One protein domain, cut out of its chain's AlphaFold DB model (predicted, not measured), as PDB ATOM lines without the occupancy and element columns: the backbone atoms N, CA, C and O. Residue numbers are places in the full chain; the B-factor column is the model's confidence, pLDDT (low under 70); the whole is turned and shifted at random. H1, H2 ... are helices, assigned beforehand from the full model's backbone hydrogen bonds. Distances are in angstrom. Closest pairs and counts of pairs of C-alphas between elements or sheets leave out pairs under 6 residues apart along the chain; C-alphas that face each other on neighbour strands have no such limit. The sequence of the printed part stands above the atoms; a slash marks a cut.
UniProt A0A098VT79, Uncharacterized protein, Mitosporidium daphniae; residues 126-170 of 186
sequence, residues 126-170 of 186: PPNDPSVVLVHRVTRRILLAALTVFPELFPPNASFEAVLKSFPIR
ATOM      1  N   PRO A 126     165.467 231.082 246.576       94.00
ATOM      2  CA  PRO A 126     166.177 231.660 245.446       94.00
ATOM      3  C   PRO A 126     166.714 233.057 245.798       94.00
ATOM      4  O   PRO A 126     166.145 233.755 246.639       94.00
ATOM      5  N   PRO A 127     167.771 233.529 245.114       91.06
ATOM      6  CA  PRO A 127     168.414 234.808 245.430       91.06
ATOM      7  C   PRO A 127     167.499 236.028 245.245       91.06
ATOM      8  O   PRO A 127     167.758 237.077 245.826       91.06
ATOM      9  N   ASN A 128     166.434 235.898 244.447       94.88
ATOM     10  CA  ASN A 128     165.476 236.970 244.177       94.88
ATOM     11  C   ASN A 128     164.272 236.983 245.146       94.88
ATOM     12  O   ASN A 128     163.342 237.762 244.958       94.88
ATOM     13  N   ASP A 129     164.245 236.113 246.162       96.00
ATOM     14  CA  ASP A 129     163.187 236.129 247.178       96.00
ATOM     15  C   ASP A 129     163.284 237.414 248.032       96.00
ATOM     16  O   ASP A 129     164.384 237.766 248.480       96.00
ATOM     17  N   PRO A 130     162.171 238.122 248.310       96.00
ATOM     18  CA  PRO A 130     162.188 239.334 249.134       96.00
ATOM     19  C   PRO A 130     162.822 239.118 250.516       96.00
ATOM     20  O   PRO A 130     163.491 240.014 251.038       96.00
ATOM     21  N   SER A 131     162.666 237.924 251.091       93.69
ATOM     22  CA  SER A 131     163.249 237.549 252.382       93.69
ATOM     23  C   SER A 131     164.774 237.506 252.301       93.69
ATOM     24  O   SER A 131     165.466 238.041 253.167       93.69
ATOM     25  N   VAL A 132     165.308 236.931 251.219       95.56
ATOM     26  CA  VAL A 132     166.751 236.852 250.958       95.56
ATOM     27  C   VAL A 132     167.325 238.252 250.759       95.56
ATOM     28  O   VAL A 132     168.305 238.617 251.411       95.56
ATOM     29  N   VAL A 133     166.671 239.087 249.948       95.56
ATOM     30  CA  VAL A 133     167.088 240.480 249.706       95.56
ATOM     31  C   VAL A 133     167.140 241.290 251.005       95.56
ATOM     32  O   VAL A 133     168.088 242.052 251.228       95.56
ATOM     33  N   LEU A 134     166.149 241.119 251.884       95.81
ATOM     34  CA  LEU A 134     166.119 241.777 253.189       95.81
ATOM     35  C   LEU A 134     167.302 241.336 254.054       95.81
ATOM     36  O   LEU A 134     168.022 242.193 254.575       95.81
ATOM     37  N   VAL A 135     167.542 240.028 254.173       95.12
ATOM     38  CA  VAL A 135     168.650 239.485 254.973       95.12
ATOM     39  C   VAL A 135     169.998 239.989 254.452       95.12
ATOM     40  O   VAL A 135     170.829 240.439 255.244       95.12
ATOM     41  N   HIS A 136     170.207 240.014 253.133       93.88
ATOM     42  CA  HIS A 136     171.423 240.576 252.542       93.88
ATOM     43  C   HIS A 136     171.593 242.060 252.875       93.88
ATOM     44  O   HIS A 136     172.684 242.493 253.250       93.88
ATOM     45  N   ARG A 137     170.518 242.852 252.791       94.69
ATOM     46  CA  ARG A 137     170.555 244.282 253.123       94.69
ATOM     47  C   ARG A 137     170.905 244.517 254.592       94.69
ATOM     48  O   ARG A 137     171.708 245.402 254.886       94.69
ATOM     49  N   VAL A 138     170.309 243.754 255.506       95.56
ATOM     50  CA  VAL A 138     170.587 243.856 256.947       95.56
ATOM     51  C   VAL A 138     172.023 243.439 257.239       95.56
ATOM     52  O   VAL A 138     172.750 244.186 257.889       95.56
ATOM     53  N   THR A 139     172.470 242.313 256.685       94.12
ATOM     54  CA  THR A 139     173.835 241.819 256.898       94.12
ATOM     55  C   THR A 139     174.873 242.803 256.371       94.12
ATOM     56  O   THR A 139     175.840 243.101 257.063       94.12
ATOM     57  N   ARG A 140     174.627 243.418 255.206       94.12
ATOM     58  CA  ARG A 140     175.472 244.493 254.668       94.12
ATOM     59  C   ARG A 140     175.631 245.646 255.664       94.12
ATOM     60  O   ARG A 140     176.739 246.136 255.850       94.12
ATOM     61  N   ARG A 141     174.545 246.077 256.314       94.44
ATOM     62  CA  ARG A 141     174.584 247.151 257.325       94.44
ATOM     63  C   ARG A 141     175.358 246.737 258.572       94.44
ATOM     64  O   ARG A 141     176.136 247.536 259.080       94.44
ATOM     65  N   ILE A 142     175.162 245.503 259.037       93.75
ATOM     66  CA  ILE A 142     175.884 244.961 260.192       93.75
ATOM     67  C   ILE A 142     177.381 244.898 259.894       93.75
ATOM     68  O   ILE A 142     178.169 245.357 260.710       93.75
ATOM     69  N   LEU A 143     177.776 244.408 258.717       91.62
ATOM     70  CA  LEU A 143     179.183 244.328 258.321       91.62
ATOM     71  C   LEU A 143     179.826 245.710 258.180       91.62
ATOM     72  O   LEU A 143     180.950 245.899 258.631       91.62
ATOM     73  N   LEU A 144     179.112 246.696 257.624       91.62
ATOM     74  CA  LEU A 144     179.603 248.077 257.584       91.62
ATOM     75  C   LEU A 144     179.836 248.637 258.991       91.62
ATOM     76  O   LEU A 144     180.889 249.210 259.250       91.62
ATOM     77  N   ALA A 145     178.890 248.435 259.909       91.50
ATOM     78  CA  ALA A 145     179.061 248.851 261.297       91.50
ATOM     79  C   ALA A 145     180.220 248.095 261.972       91.50
ATOM     80  O   ALA A 145     181.057 248.707 262.633       91.50
ATOM     81  N   ALA A 146     180.328 246.784 261.756       89.62
ATOM     82  CA  ALA A 146     181.391 245.960 262.318       89.62
ATOM     83  C   ALA A 146     182.781 246.405 261.846       89.62
ATOM     84  O   ALA A 146     183.685 246.488 262.667       89.62
ATOM     85  N   LEU A 147     182.941 246.773 260.571       87.25
ATOM     86  CA  LEU A 147     184.201 247.309 260.044       87.25
ATOM     87  C   LEU A 147     184.611 248.620 260.721       87.25
ATOM     88  O   LEU A 147     185.796 248.849 260.942       87.25
ATOM     89  N   THR A 148     183.642 249.470 261.072       87.31
ATOM     90  CA  THR A 148     183.928 250.730 261.778       87.31
ATOM     91  C   THR A 148     184.269 250.526 263.252       87.31
ATOM     92  O   THR A 148     185.096 251.256 263.788       87.31
ATOM     93  N   VAL A 149     183.644 249.547 263.913       89.12
ATOM     94  CA  VAL A 149     183.798 249.317 265.358       89.12
ATOM     95  C   VAL A 149     184.984 248.397 265.663       89.12
ATOM     96  O   VAL A 149     185.689 248.609 266.644       89.12
ATOM     97  N   PHE A 150     185.216 247.387 264.824       86.31
ATOM     98  CA  PHE A 150     186.213 246.336 265.027       86.31
ATOM     99  C   PHE A 150     187.109 246.165 263.791       86.31
ATOM    100  O   PHE A 150     187.088 245.110 263.151       86.31
ATOM    101  N   PRO A 151     187.925 247.174 263.440       81.56
ATOM    102  CA  PRO A 151     188.792 247.100 262.264       81.56
ATOM    103  C   PRO A 151     189.833 245.972 262.361       81.56
ATOM    104  O   PRO A 151     190.250 245.437 261.341       81.56
ATOM    105  N   GLU A 152     190.216 245.566 263.574       81.06
ATOM    106  CA  GLU A 152     191.214 244.515 263.827       81.06
ATOM    107  C   GLU A 152     190.762 243.105 263.420       81.06
ATOM    108  O   GLU A 152     191.594 242.213 263.264       81.06
ATOM    109  N   LEU A 153     189.452 242.883 263.268       77.81
ATOM    110  CA  LEU A 153     188.904 241.579 262.885       77.81
ATOM    111  C   LEU A 153     189.017 241.303 261.386       77.81
ATOM    112  O   LEU A 153     188.820 240.166 260.966       77.81
ATOM    113  N   PHE A 154     189.313 242.325 260.584       81.62
ATOM    114  CA  PHE A 154     189.330 242.228 259.133       81.62
ATOM    115  C   PHE A 154     190.752 242.416 258.591       81.62
ATOM    116  O   PHE A 154     191.567 243.104 259.213       81.62
ATOM    117  N   PRO A 155     191.081 241.828 257.426       77.12
ATOM    118  CA  PRO A 155     192.403 241.983 256.839       77.12
ATOM    119  C   PRO A 155     192.707 243.467 256.572       77.12
ATOM    120  O   PRO A 155     191.836 244.186 256.064       77.12
ATOM    121  N   PRO A 156     193.932 243.945 256.858       70.06
ATOM    122  CA  PRO A 156     194.306 245.319 256.556       70.06
ATOM    123  C   PRO A 156     194.184 245.547 255.044       70.06
ATOM    124  O   PRO A 156     194.722 244.780 254.248       70.06
ATOM    125  N   ASN A 157     193.462 246.599 254.651       77.38
ATOM    126  CA  ASN A 157     193.137 246.949 253.258       77.38
ATOM    127  C   ASN A 157     192.110 246.040 252.559       77.38
ATOM    128  O   ASN A 157     191.971 246.104 251.334       77.38
ATOM    129  N   ALA A 158     191.359 245.214 253.295       77.69
ATOM    130  CA  ALA A 158     190.247 244.481 252.704       77.69
ATOM    131  C   ALA A 158     189.179 245.457 252.187       77.69
ATOM    132  O   ALA A 158     188.615 246.256 252.934       77.69
ATOM    133  N   SER A 159     188.879 245.380 250.889       85.06
ATOM    134  CA  SER A 159     187.727 246.092 250.338       85.06
ATOM    135  C   SER A 159     186.437 245.541 250.948       85.06
ATOM    136  O   SER A 159     186.320 244.343 251.205       85.06
ATOM    137  N   PHE A 160     185.438 246.402 251.138       87.06
ATOM    138  CA  PHE A 160     184.136 245.983 251.662       87.06
ATOM    139  C   PHE A 160     183.507 244.838 250.847       87.06
ATOM    140  O   PHE A 160     182.894 243.933 251.404       87.06
ATOM    141  N   GLU A 161     183.706 244.849 249.528       86.94
ATOM    142  CA  GLU A 161     183.257 243.785 248.623       86.94
ATOM    143  C   GLU A 161     183.975 242.452 248.873       86.94
ATOM    144  O   GLU A 161     183.349 241.395 248.808       86.94
ATOM    145  N   ALA A 162     185.273 242.476 249.191       85.50
ATOM    146  CA  ALA A 162     186.004 241.266 249.565       85.50
ATOM    147  C   ALA A 162     185.458 240.680 250.875       85.50
ATOM    148  O   ALA A 162     185.206 239.478 250.952       85.50
ATOM    149  N   VAL A 163     185.178 241.542 251.858       85.56
ATOM    150  CA  VAL A 163     184.557 241.136 253.125       85.56
ATOM    151  C   VAL A 163     183.166 240.556 252.870       85.56
ATOM    152  O   VAL A 163     182.875 239.453 253.311       85.56
ATOM    153  N   LEU A 164     182.311 241.210 252.082       86.56
ATOM    154  CA  LEU A 164     180.990 240.662 251.757       86.56
ATOM    155  C   LEU A 164     181.056 239.281 251.096       86.56
ATOM    156  O   LEU A 164     180.238 238.420 251.408       86.56
ATOM    157  N   LYS A 165     182.024 239.057 250.203       85.31
ATOM    158  CA  LYS A 165     182.212 237.756 249.545       85.31
ATOM    159  C   LYS A 165     182.692 236.667 250.504       85.31
ATOM    160  O   LYS A 165     182.342 235.509 250.295       85.31
ATOM    161  N   SER A 166     183.447 237.026 251.544       83.44
ATOM    162  CA  SER A 166     183.907 236.080 252.574       83.44
ATOM    163  C   SER A 166     182.782 235.561 253.482       83.44
ATOM    164  O   SER A 166     182.916 234.489 254.067       83.44
ATOM    165  N   PHE A 167     181.637 236.255 253.539       86.75
ATOM    166  CA  PHE A 167     180.467 235.860 254.331       86.75
ATOM    167  C   PHE A 167     179.296 235.429 253.432       86.75
ATOM    168  O   PHE A 167     178.350 236.200 253.229       86.75
ATOM    169  N   PRO A 168     179.310 234.199 252.881       87.56
ATOM    170  CA  PRO A 168     178.199 233.695 252.089       87.56
ATOM    171  C   PRO A 168     176.973 233.465 252.980       87.56
ATOM    172  O   PRO A 168     176.979 232.632 253.883       87.56
ATOM    173  N   ILE A 169     175.891 234.183 252.690       91.38
ATOM    174  CA  ILE A 169     174.626 234.059 253.417       91.38
ATOM    175  C   ILE A 169     173.700 233.141 252.633       91.38
ATOM    176  O   ILE A 169     173.545 233.280 251.419       91.38
ATOM    177  N   ARG A 170     173.057 232.208 253.332       92.12
ATOM    178  CA  ARG A 170     172.052 231.313 252.756       92.12
ATOM    179  C   ARG A 170     170.820 231.319 253.640       92.12
ATOM    180  O   ARG A 170     170.936 231.245 254.859       92.12
TER     181      ARG A 170
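Overview. This is residues 126 to 170 of the 186 residues of an uncharacterized protein of Mitosporidium daphniae (UniProt A0A098VT79). One long helix, H1, makes the length of a rod; after H1 a loop folds back into a short helix, H2, set at a steep angle to H1, and a tail without a named element, residues 167 to 170, runs back toward the first printed residues. The bend after H1 sticks out with residues 148 to 153, of which 148 and 149 belong to H1. The printed part has 45 residues with two named helices, H1 then H2, and no named strand; its class is all helix. It is only just loose, close to compact, with a radius of gyration of the C-alphas of 11.6 A and spans of 34 by 16 by 13 A.

Along the chain. Start at Pro 126 and go on to C-alpha 130 at (162.188, 239.334, 249.134), where H1 begins. H1, residues 130 to 149, runs 28.8 A to C-alpha 149 at (183.798, 249.317, 265.358). After a short link of 10 residues, find H2, residues 160 to 166, which ends at C-alpha 166 at (183.907, 236.080, 252.574).

Arrangement. Look at residues 140 to 144 of H1, with which alone it touches H2. The two helices only just touch, with 3 pairs of C-alphas within 8 A. Their closest C-alphas are those of Arg 140 and Leu 164, 7.3 A apart. Their lines stand at a steep tilt of 64 degrees, and they run opposite ways. In H1 and H2, every O i to N i+4 pair is within hydrogen-bond range.

Size, cuts and confidence. The two C-alphas farthest apart are those of Asp 129 and Pro 156, at 33.8 A. The C-alphas of the first and last printed residues, Pro 126 and Arg 170, are 9.4 A apart. The printed part has no cut. The mean pLDDT of the printed part is 88.7, and no printed residue is under 70.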